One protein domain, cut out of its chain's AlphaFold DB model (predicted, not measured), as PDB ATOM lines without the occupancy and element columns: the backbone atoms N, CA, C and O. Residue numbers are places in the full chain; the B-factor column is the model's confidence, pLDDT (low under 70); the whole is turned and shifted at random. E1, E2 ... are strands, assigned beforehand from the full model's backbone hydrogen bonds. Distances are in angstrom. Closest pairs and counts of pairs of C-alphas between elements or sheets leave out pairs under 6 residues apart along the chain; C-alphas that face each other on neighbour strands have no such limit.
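Overview. This is residues 147 to 220 of the 253 residues of an uncharacterized protein of Deltaproteobacteria bacterium HGW-Deltaproteobacteria-14 (UniProt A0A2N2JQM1). There is little regular structure: three tiny antiparallel hairpins, E1-E2, E3-E4 and E5-E6, are strung on loops, E3-E4 between the other two, with residues 210 to 220 leading off past E6. The printed part has 74 residues, 18 in six named strands, with no named helix; the class is all strand. It is compact, radius of gyration of the C-alphas 12.5 A, spanning 39 by 24 by 18 A.

Arrangement. Hairpin E3, residues 176 to 178, and E4, 184 to 186, has N 177 and O 185 within hydrogen-bond range, 2.9 A. In hairpin E1, 154 to 156, and E2, 163 to 165, N 156 and O 163 are 2.8 A apart; in hairpin E5, 198 to 200, and E6, 207 to 209, N 208 and O 199, 2.8 A. The closest C-alphas of E2 and E4, Cys 164 and Cys 184, are 5.6 A apart; of E4 and E6, Arg 186 and Cys 207, 5.3 A. E1 and E2 are apart from E5 and E6.

Along the chain. E1 and E2 measure 6.4 A each, E3 and E4 6.6 A, E5 7.1 A, E6 7.0 A. E1 begins at C-alpha 154 (19.415, 73.672, 35.126); E6 ends at C-alpha 209 (33.991, 83.860, 35.604).

Size, cuts and confidence. The farthest C-alphas, Gly 151 and Gly 215, are 39.9 A apart. The printed part has no cut; link E4 to E5 is long; no printed residue is under 70 in pLDDT.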
ATOM      1  N   ALA A 147      16.439  74.093  28.895       84.38
ATOM      2  CA  ALA A 147      16.307  73.169  27.766       84.38
ATOM      3  C   ALA A 147      17.589  73.058  26.913       84.38
ATOM      4  O   ALA A 147      17.761  72.062  26.219       84.38
ATOM      5  N   ASP A 148      18.503  74.033  27.006       85.06
ATOM      6  CA  ASP A 148      19.803  73.996  26.318       85.06
ATOM      7  C   ASP A 148      20.794  73.047  27.019       85.06
ATOM      8  O   ASP A 148      21.821  72.662  26.460       85.06
ATOM      9  N   CYS A 149      20.504  72.688  28.274       86.69
ATOM     10  CA  CYS A 149      21.343  71.834  29.099       86.69
ATOM     11  C   CYS A 149      20.903  70.360  28.983       86.69
ATOM     12  O   CYS A 149      19.710  70.072  29.076       86.69
ATOM     13  N   PRO A 150      21.832  69.398  28.824       83.88
ATOM     14  CA  PRO A 150      21.468  67.989  28.702       83.88
ATOM     15  C   PRO A 150      20.960  67.391  30.027       83.88
ATOM     16  O   PRO A 150      21.390  67.778  31.113       83.88
ATOM     17  N   GLY A 151      20.084  66.388  29.924       84.00
ATOM     18  CA  GLY A 151      19.578  65.630  31.073       84.00
ATOM     19  C   GLY A 151      18.662  66.460  31.976       84.00
ATOM     20  O   GLY A 151      17.712  67.084  31.511       84.00
ATOM     21  N   SER A 152      18.934  66.434  33.280       82.38
ATOM     22  CA  SER A 152      18.201  67.166  34.325       82.38
ATOM     23  C   SER A 152      18.897  68.456  34.795       82.38
ATOM     24  O   SER A 152      18.497  69.063  35.794       82.38
ATOM     25  N   LEU A 153      19.933  68.898  34.075       87.94
ATOM     26  CA  LEU A 153      20.689  70.113  34.377       87.94
ATOM     27  C   LEU A 153      19.827  71.384  34.251       87.94
ATOM     28  O   LEU A 153      18.954  71.511  33.398       87.94
ATOM     29  N   THR A 154      20.099  72.369  35.106       89.06
ATOM     30  CA  THR A 154      19.415  73.672  35.126       89.06
ATOM     31  C   THR A 154      20.333  74.773  34.603       89.06
ATOM     32  O   THR A 154      21.513  74.803  34.939       89.06
ATOM     33  N   CYS A 155      19.806  75.722  33.827       89.06
ATOM     34  CA  CYS A 155      20.600  76.852  33.349       89.06
ATOM     35  C   CYS A 155      20.762  77.950  34.417       89.06
ATOM     36  O   CYS A 155      19.805  78.652  34.763       89.06
ATOM     37  N   SER A 156      21.989  78.169  34.897       88.94
ATOM     38  CA  SER A 156      22.346  79.353  35.683       88.94
ATOM     39  C   SER A 156      22.545  80.551  34.757       88.94
ATOM     40  O   SER A 156      23.624  80.776  34.208       88.94
ATOM     41  N   ARG A 157      21.496  81.365  34.608       87.06
ATOM     42  CA  ARG A 157      21.506  82.549  33.733       87.06
ATOM     43  C   ARG A 157      22.417  83.696  34.186       87.06
ATOM     44  O   ARG A 157      22.476  84.694  33.485       87.06
ATOM     45  N   THR A 158      23.082  83.601  35.339       83.88
ATOM     46  CA  THR A 158      23.860  84.722  35.910       83.88
ATOM     47  C   THR A 158      25.285  84.840  35.365       83.88
ATOM     48  O   THR A 158      25.887  85.907  35.474       83.88
ATOM     49  N   ALA A 159      25.829  83.768  34.785       85.38
ATOM     50  CA  ALA A 159      27.111  83.799  34.088       85.38
ATOM     51  C   ALA A 159      26.969  84.471  32.704       85.38
ATOM     52  O   ALA A 159      25.899  84.356  32.101       85.38
ATOM     53  N   PRO A 160      28.021  85.125  32.173       85.19
ATOM     54  CA  PRO A 160      28.144  85.444  30.747       85.19
ATOM     55  C   PRO A 160      27.901  84.190  29.901       85.19
ATOM     56  O   PRO A 160      28.448  83.137  30.232       85.19
ATOM     57  N   GLY A 161      27.018  84.253  28.901       82.19
ATOM     58  CA  GLY A 161      26.587  83.068  28.148       82.19
ATOM     59  C   GLY A 161      25.768  82.024  28.934       82.19
ATOM     60  O   GLY A 161      25.148  81.154  28.336       82.19
ATOM     61  N   GLY A 162      25.671  82.116  30.262       87.25
ATOM     62  CA  GLY A 162      25.004  81.126  31.112       87.25
ATOM     63  C   GLY A 162      25.833  79.858  31.344       87.25
ATOM     64  O   GLY A 162      26.842  79.622  30.687       87.25
ATOM     65  N   LEU A 163      25.429  79.061  32.336       88.62
ATOM     66  CA  LEU A 163      26.179  77.883  32.778       88.62
ATOM     67  C   LEU A 163      25.237  76.774  33.261       88.62
ATOM     68  O   LEU A 163      24.432  77.002  34.166       88.62
ATOM     69  N   CYS A 164      25.348  75.570  32.702       89.62
ATOM     70  CA  CYS A 164      24.559  74.419  33.150       89.62
ATOM     71  C   CYS A 164      25.033  73.916  34.527       89.62
ATOM     72  O   CYS A 164      26.220  73.648  34.729       89.62
ATOM     73  N   ILE A 165      24.104  73.780  35.479       88.88
ATOM     74  CA  ILE A 165      24.358  73.349  36.863       88.88
ATOM     75  C   ILE A 165      23.504  72.136  37.253       88.88
ATOM     76  O   ILE A 165      22.391  71.962  36.759       88.88
ATOM     77  N   GLY A 166      24.026  71.305  38.159       87.69
ATOM     78  CA  GLY A 166      23.408  70.059  38.629       87.69
ATOM     79  C   GLY A 166      24.221  68.784  38.357       87.69
ATOM     80  O   GLY A 166      23.737  67.699  38.662       87.69
ATOM     81  N   CYS A 167      25.449  68.871  37.832       86.31
ATOM     82  CA  CYS A 167      26.206  67.713  37.318       86.31
ATOM     83  C   CYS A 167      26.743  66.720  38.371       86.31
ATOM     84  O   CYS A 167      27.501  65.816  38.039       86.31
ATOM     85  N   GLY A 168      26.312  66.814  39.635       74.62
ATOM     86  CA  GLY A 168      26.727  65.915  40.726       74.62
ATOM     87  C   GLY A 168      26.311  64.440  40.573       74.62
ATOM     88  O   GLY A 168      26.656  63.625  41.425       74.62
ATOM     89  N   GLY A 169      25.578  64.092  39.511       70.62
ATOM     90  CA  GLY A 169      25.285  62.715  39.101       70.62
ATOM     91  C   GLY A 169      24.995  62.545  37.603       70.62
ATOM     92  O   GLY A 169      24.576  61.466  37.199       70.62
ATOM     93  N   GLU A 170      25.206  63.589  36.795       73.38
ATOM     94  CA  GLU A 170      24.838  63.665  35.372       73.38
ATOM     95  C   GLU A 170      26.075  64.053  34.551       73.38
ATOM     96  O   GLU A 170      26.865  64.898  34.980       73.38
ATOM     97  N   SER A 171      26.241  63.480  33.359       81.56
ATOM     98  CA  SER A 171      27.359  63.834  32.475       81.56
ATOM     99  C   SER A 171      27.163  65.217  31.850       81.56
ATOM    100  O   SER A 171      26.153  65.477  31.197       81.56
ATOM    101  N   CYS A 172      28.164  66.083  31.989       86.75
ATOM    102  CA  CYS A 172      28.235  67.351  31.265       86.75
ATOM    103  C   CYS A 172      28.337  67.143  29.735       86.75
ATOM    104  O   CYS A 172      28.776  66.078  29.286       86.75
ATOM    105  N   PRO A 173      27.954  68.145  28.914       82.81
ATOM    106  CA  PRO A 173      28.153  68.092  27.464       82.81
ATOM    107  C   PRO A 173      29.644  67.997  27.097       82.81
ATOM    108  O   PRO A 173      30.516  68.364  27.880       82.81
ATOM    109  N   ALA A 174      29.957  67.516  25.890       82.94
ATOM    110  CA  ALA A 174      31.339  67.294  25.456       82.94
ATOM    111  C   ALA A 174      32.222  68.554  25.600       82.94
ATOM    112  O   ALA A 174      31.787  69.658  25.271       82.94
ATOM    113  N   GLY A 175      33.456  68.383  26.089       84.25
ATOM    114  CA  GLY A 175      34.385  69.488  26.375       84.25
ATOM    115  C   GLY A 175      34.024  70.318  27.614       84.25
ATOM    116  O   GLY A 175      34.296  71.519  27.628       84.25
ATOM    117  N   HIS A 176      33.345  69.716  28.598       88.00
ATOM    118  CA  HIS A 176      32.989  70.360  29.863       88.00
ATOM    119  C   HIS A 176      33.228  69.424  31.049       88.00
ATOM    120  O   HIS A 176      32.625  68.350  31.142       88.00
ATOM    121  N   THR A 177      34.026  69.878  32.009       89.00
ATOM    122  CA  THR A 177      34.264  69.197  33.281       89.00
ATOM    123  C   THR A 177      33.286  69.684  34.353       89.00
ATOM    124  O   THR A 177      33.031  70.882  34.509       89.00
ATOM    125  N   CYS A 178      32.740  68.748  35.134       89.44
ATOM    126  CA  CYS A 178      31.921  69.078  36.299       89.44
ATOM    127  C   CYS A 178      32.810  69.612  37.435       89.44
ATOM    128  O   CYS A 178      33.650  68.890  37.972       89.44
ATOM    129  N   SER A 179      32.627  70.879  37.802       85.88
ATOM    130  CA  SER A 179      33.297  71.518  38.938       85.88
ATOM    131  C   SER A 179      32.768  70.985  40.278       85.88
ATOM    132  O   SER A 179      31.638  70.509  40.356       85.88
ATOM    133  N   GLU A 180      33.539  71.143  41.361       85.12
ATOM    134  CA  GLU A 180      33.131  70.790  42.738       85.12
ATOM    135  C   GLU A 180      31.792  71.443  43.144       85.12
ATOM    136  O   GLU A 180      30.995  70.856  43.873       85.12
ATOM    137  N   PHE A 181      31.493  72.625  42.594       83.25
ATOM    138  CA  PHE A 181      30.230  73.346  42.795       83.25
ATOM    139  C   PHE A 181      29.044  72.796  41.976       83.25
ATOM    140  O   PHE A 181      27.967  73.392  41.978       83.25
ATOM    141  N   GLY A 182      29.222  71.685  41.257       87.75
ATOM    142  CA  GLY A 182      28.188  71.054  40.438       87.75
ATOM    143  C   GLY A 182      27.862  71.805  39.143       87.75
ATOM    144  O   GLY A 182      26.745  71.667  38.642       87.75
ATOM    145  N   SER A 183      28.792  72.599  38.605       88.69
ATOM    146  CA  SER A 183      28.644  73.325  37.334       88.69
ATOM    147  C   SER A 183      29.482  72.718  36.205       88.69
ATOM    148  O   SER A 183      30.638  72.356  36.418       88.69
ATOM    149  N   CYS A 184      28.916  72.632  35.001       89.50
ATOM    150  CA  CYS A 184      29.605  72.145  33.804       89.50
ATOM    151  C   CYS A 184      30.456  73.254  33.178       89.50
ATOM    152  O   CYS A 184      29.998  73.970  32.287       89.50
ATOM    153  N   ASN A 185      31.689  73.411  33.652       89.75
ATOM    154  CA  ASN A 185      32.600  74.434  33.151       89.75
ATOM    155  C   ASN A 185      33.293  73.923  31.880       89.75
ATOM    156  O   ASN A 185      33.754  72.786  31.848       89.75
ATOM    157  N   ARG A 186      33.381  74.759  30.842       89.94
ATOM    158  CA  ARG A 186      34.069  74.435  29.580       89.94
ATOM    159  C   ARG A 186      35.551  74.164  29.813       89.94
ATOM    160  O   ARG A 186      36.191  74.969  30.481       89.94
ATOM    161  N   ASP A 187      36.087  73.108  29.215       90.88
ATOM    162  CA  ASP A 187      37.519  72.798  29.231       90.88
ATOM    163  C   ASP A 187      38.294  73.786  28.328       90.88
ATOM    164  O   ASP A 187      37.821  74.157  27.249       90.88
ATOM    165  N   CYS A 188      39.480  74.228  28.753       92.25
ATOM    166  CA  CYS A 188      40.291  75.242  28.069       92.25
ATOM    167  C   CYS A 188      41.798  74.996  28.232       92.25
ATOM    168  O   CYS A 188      42.254  74.412  29.208       92.25
ATOM    169  N   SER A 189      42.586  75.486  27.276       92.69
ATOM    170  CA  SER A 189      44.052  75.583  27.357       92.69
ATOM    171  C   SER A 189      44.536  77.031  27.508       92.69
ATOM    172  O   SER A 189      45.657  77.265  27.957       92.69
ATOM    173  N   ASN A 190      43.721  78.013  27.112       91.50
ATOM    174  CA  ASN A 190      44.018  79.440  27.209       91.50
ATOM    175  C   ASN A 190      42.731  80.290  27.257       91.50
ATOM    176  O   ASN A 190      41.634  79.796  27.004       91.50
ATOM    177  N   ASP A 191      42.862  81.584  27.555       89.56
ATOM    178  CA  ASP A 191      41.716  82.491  27.726       89.56
ATOM    179  C   ASP A 191      40.850  82.668  26.463       89.56
ATOM    180  O   ASP A 191      39.666  82.964  26.594       89.56
ATOM    181  N   LEU A 192      41.396  82.451  25.257       88.69
ATOM    182  CA  LEU A 192      40.646  82.555  23.996       88.69
ATOM    183  C   LEU A 192      39.722  81.354  23.736       88.69
ATOM    184  O   LEU A 192      38.829  81.449  22.896       88.69
ATOM    185  N   ASP A 193      39.908  80.240  24.454       88.69
ATOM    186  CA  ASP A 193      39.003  79.084  24.383       88.69
ATOM    187  C   ASP A 193      37.700  79.339  25.168       88.69
ATOM    188  O   ASP A 193      36.720  78.601  25.026       88.69
ATOM    189  N   CYS A 194      37.693  80.374  26.017       88.75
ATOM    190  CA  CYS A 194      36.586  80.725  26.893       88.75
ATOM    191  C   CYS A 194      35.675  81.808  26.286       88.75
ATOM    192  O   CYS A 194      36.154  82.716  25.607       88.75
ATOM    193  N   PRO A 195      34.356  81.775  26.565       84.56
ATOM    194  CA  PRO A 195      33.444  82.833  26.139       84.56
ATOM    195  C   PRO A 195      33.785  84.191  26.762       84.56
ATOM    196  O   PRO A 195      34.305  84.271  27.878       84.56
ATOM    197  N   THR A 196      33.411  85.272  26.076       85.12
ATOM    198  CA  THR A 196      33.543  86.651  26.566       85.12
ATOM    199  C   THR A 196      32.953  86.797  27.973       85.12
ATOM    200  O   THR A 196      31.786  86.489  28.193       85.12
ATOM    201  N   GLY A 197      33.750  87.285  28.929       85.12
ATOM    202  CA  GLY A 197      33.355  87.393  30.341       85.12
ATOM    203  C   GLY A 197      33.760  86.196  31.216       85.12
ATOM    204  O   GLY A 197      33.576  86.244  32.435       85.12
ATOM    205  N   LEU A 198      34.373  85.162  30.637       89.12
ATOM    206  CA  LEU A 198      35.125  84.122  31.341       89.12
ATOM    207  C   LEU A 198      36.628  84.225  31.015       89.12
ATOM    208  O   LEU A 198      37.045  85.027  30.182       89.12
ATOM    209  N   ARG A 199      37.446  83.436  31.716       91.50
ATOM    210  CA  ARG A 199      38.875  83.199  31.439       91.50
ATOM    211  C   ARG A 199      39.236  81.760  31.808       91.50
ATOM    212  O   ARG A 199      38.507  81.145  32.590       91.50
ATOM    213  N   CYS A 200      40.361  81.245  31.335       93.38
ATOM    214  CA  CYS A 200      40.822  79.908  31.684       93.38
ATOM    215  C   CYS A 200      41.456  79.882  33.089       93.38
ATOM    216  O   CYS A 200      42.170  80.806  33.488       93.38
ATOM    217  N   HIS A 201      41.183  78.845  33.884       92.56
ATOM    218  CA  HIS A 201      41.765  78.714  35.221       92.56
ATOM    219  C   HIS A 201      43.108  77.954  35.175       92.56
ATOM    220  O   HIS A 201      43.096  76.748  34.934       92.56
ATOM    221  N   PRO A 202      44.254  78.576  35.527       86.69
ATOM    222  CA  PRO A 202      45.613  78.094  35.205       86.69
ATOM    223  C   PRO A 202      46.094  76.839  35.965       86.69
ATOM    224  O   PRO A 202      47.283  76.529  35.968       86.69
ATOM    225  N   THR A 203      45.193  76.157  36.673       88.69
ATOM    226  CA  THR A 203      45.441  74.904  37.414       88.69
ATOM    227  C   THR A 203      44.219  73.974  37.447       88.69
ATOM    228  O   THR A 203      44.193  73.033  38.237       88.69
ATOM    229  N   GLN A 204      43.151  74.313  36.720       88.50
ATOM    230  CA  GLN A 204      41.931  73.500  36.622       88.50
ATOM    231  C   GLN A 204      41.526  73.275  35.159       88.50
ATOM    232  O   GLN A 204      40.607  72.505  34.925       88.50
ATOM    233  N   ASP A 205      42.174  73.966  34.210       92.00
ATOM    234  CA  ASP A 205      41.992  73.831  32.762       92.00
ATOM    235  C   ASP A 205      40.520  73.933  32.321       92.00
ATOM    236  O   ASP A 205      40.077  73.313  31.358       92.00
ATOM    237  N   VAL A 206      39.761  74.761  33.052       91.62
ATOM    238  CA  VAL A 206      38.352  75.088  32.795       91.62
ATOM    239  C   VAL A 206      38.085  76.589  32.863       91.62
ATOM    240  O   VAL A 206      38.713  77.328  33.629       91.62
ATOM    241  N   CYS A 207      37.105  77.036  32.087       91.25
ATOM    242  CA  CYS A 207      36.640  78.411  32.048       91.25
ATOM    243  C   CYS A 207      35.910  78.792  33.342       91.25
ATOM    244  O   CYS A 207      34.954  78.140  33.763       91.25
ATOM    245  N   VAL A 208      36.337  79.897  33.949       90.44
ATOM    246  CA  VAL A 208      35.760  80.482  35.167       90.44
ATOM    247  C   VAL A 208      35.387  81.942  34.931       90.44
ATOM    248  O   VAL A 208      35.981  82.610  34.085       90.44
ATOM    249  N   LEU A 209      34.422  82.460  35.698       89.94
ATOM    250  CA  LEU A 209      33.991  83.860  35.604       89.94
ATOM    251  C   LEU A 209      35.184  84.819  35.707       89.94
ATOM    252  O   LEU A 209      36.006  84.711  36.627       89.94
ATOM    253  N   LEU A 210      35.262  85.779  34.783       91.38
ATOM    254  CA  LEU A 210      36.246  86.853  34.832       91.38
ATOM    255  C   LEU A 210      36.029  87.670  36.113       91.38
ATOM    256  O   LEU A 210      34.927  88.155  36.374       91.38
ATOM    257  N   ALA A 211      37.070  87.781  36.936       92.25
ATOM    258  CA  ALA A 211      37.042  88.625  38.124       92.25
ATOM    259  C   ALA A 211      37.187  90.093  37.704       92.25
ATOM    260  O   ALA A 211      37.991  90.403  36.825       92.25
ATOM    261  N   CYS A 212      36.428  90.987  38.333       92.50
ATOM    262  CA  CYS A 212      36.362  92.396  37.958       92.50
ATOM    263  C   CYS A 212      36.678  93.325  39.132       92.50
ATOM    264  O   CYS A 212      36.432  93.018  40.300       92.50
ATOM    265  N   SER A 213      37.260  94.480  38.818       91.62
ATOM    266  CA  SER A 213      37.665  95.493  39.793       91.62
ATOM    267  C   SER A 213      37.702  96.885  39.157       91.62
ATOM    268  O   SER A 213      37.590  97.024  37.940       91.62
ATOM    269  N   ALA A 214      37.944  97.926  39.958       83.56
ATOM    270  CA  ALA A 214      38.126  99.289  39.449       83.56
ATOM    271  C   ALA A 214      39.300  99.438  38.449       83.56
ATOM    272  O   ALA A 214      39.299 100.377  37.659       83.56
ATOM    273  N   GLY A 215      40.280  98.523  38.463       85.88
ATOM    274  CA  GLY A 215      41.380  98.462  37.489       85.88
ATOM    275  C   GLY A 215      41.209  97.388  36.408       85.88
ATOM    276  O   GLY A 215      42.112  97.175  35.604       85.88
ATOM    277  N   SER A 216      40.088  96.662  36.403       88.75
ATOM    278  CA  SER A 216      39.797  95.579  35.455       88.75
ATOM    279  C   SER A 216      38.279  95.489  35.255       88.75
ATOM    280  O   SER A 216      37.625  94.669  35.908       88.75
ATOM    281  N   PRO A 217      37.689  96.379  34.436       89.44
ATOM    282  CA  PRO A 217      36.265  96.339  34.136       89.44
ATOM    283  C   PRO A 217      35.921  95.106  33.293       89.44
ATOM    284  O   PRO A 217      36.769  94.542  32.603       89.44
ATOM    285  N   CYS A 218      34.652  94.709  33.327       90.25
ATOM    286  CA  CYS A 218      34.143  93.662  32.452       90.25
ATOM    287  C   CYS A 218      34.087  94.132  30.989       90.25
ATOM    288  O   CYS A 218      33.854  95.319  30.741       90.25
ATOM    289  N   PRO A 219      34.264  93.225  30.011       87.56
ATOM    290  CA  PRO A 219      33.967  93.532  28.619       87.56
ATOM    291  C   PRO A 219      32.471  93.836  28.461       87.56
ATOM    292  O   PRO A 219      31.629  93.109  28.988       87.56
ATOM    293  N   SER A 220      32.145  94.898  27.726       85.25
ATOM    294  CA  SER A 220      30.756  95.253  27.404       85.25
ATOM    295  C   SER A 220      30.058  94.097  26.661       85.25
ATOM    296  O   SER A 220      30.705  93.484  25.807       85.25
TER     297      SER A 220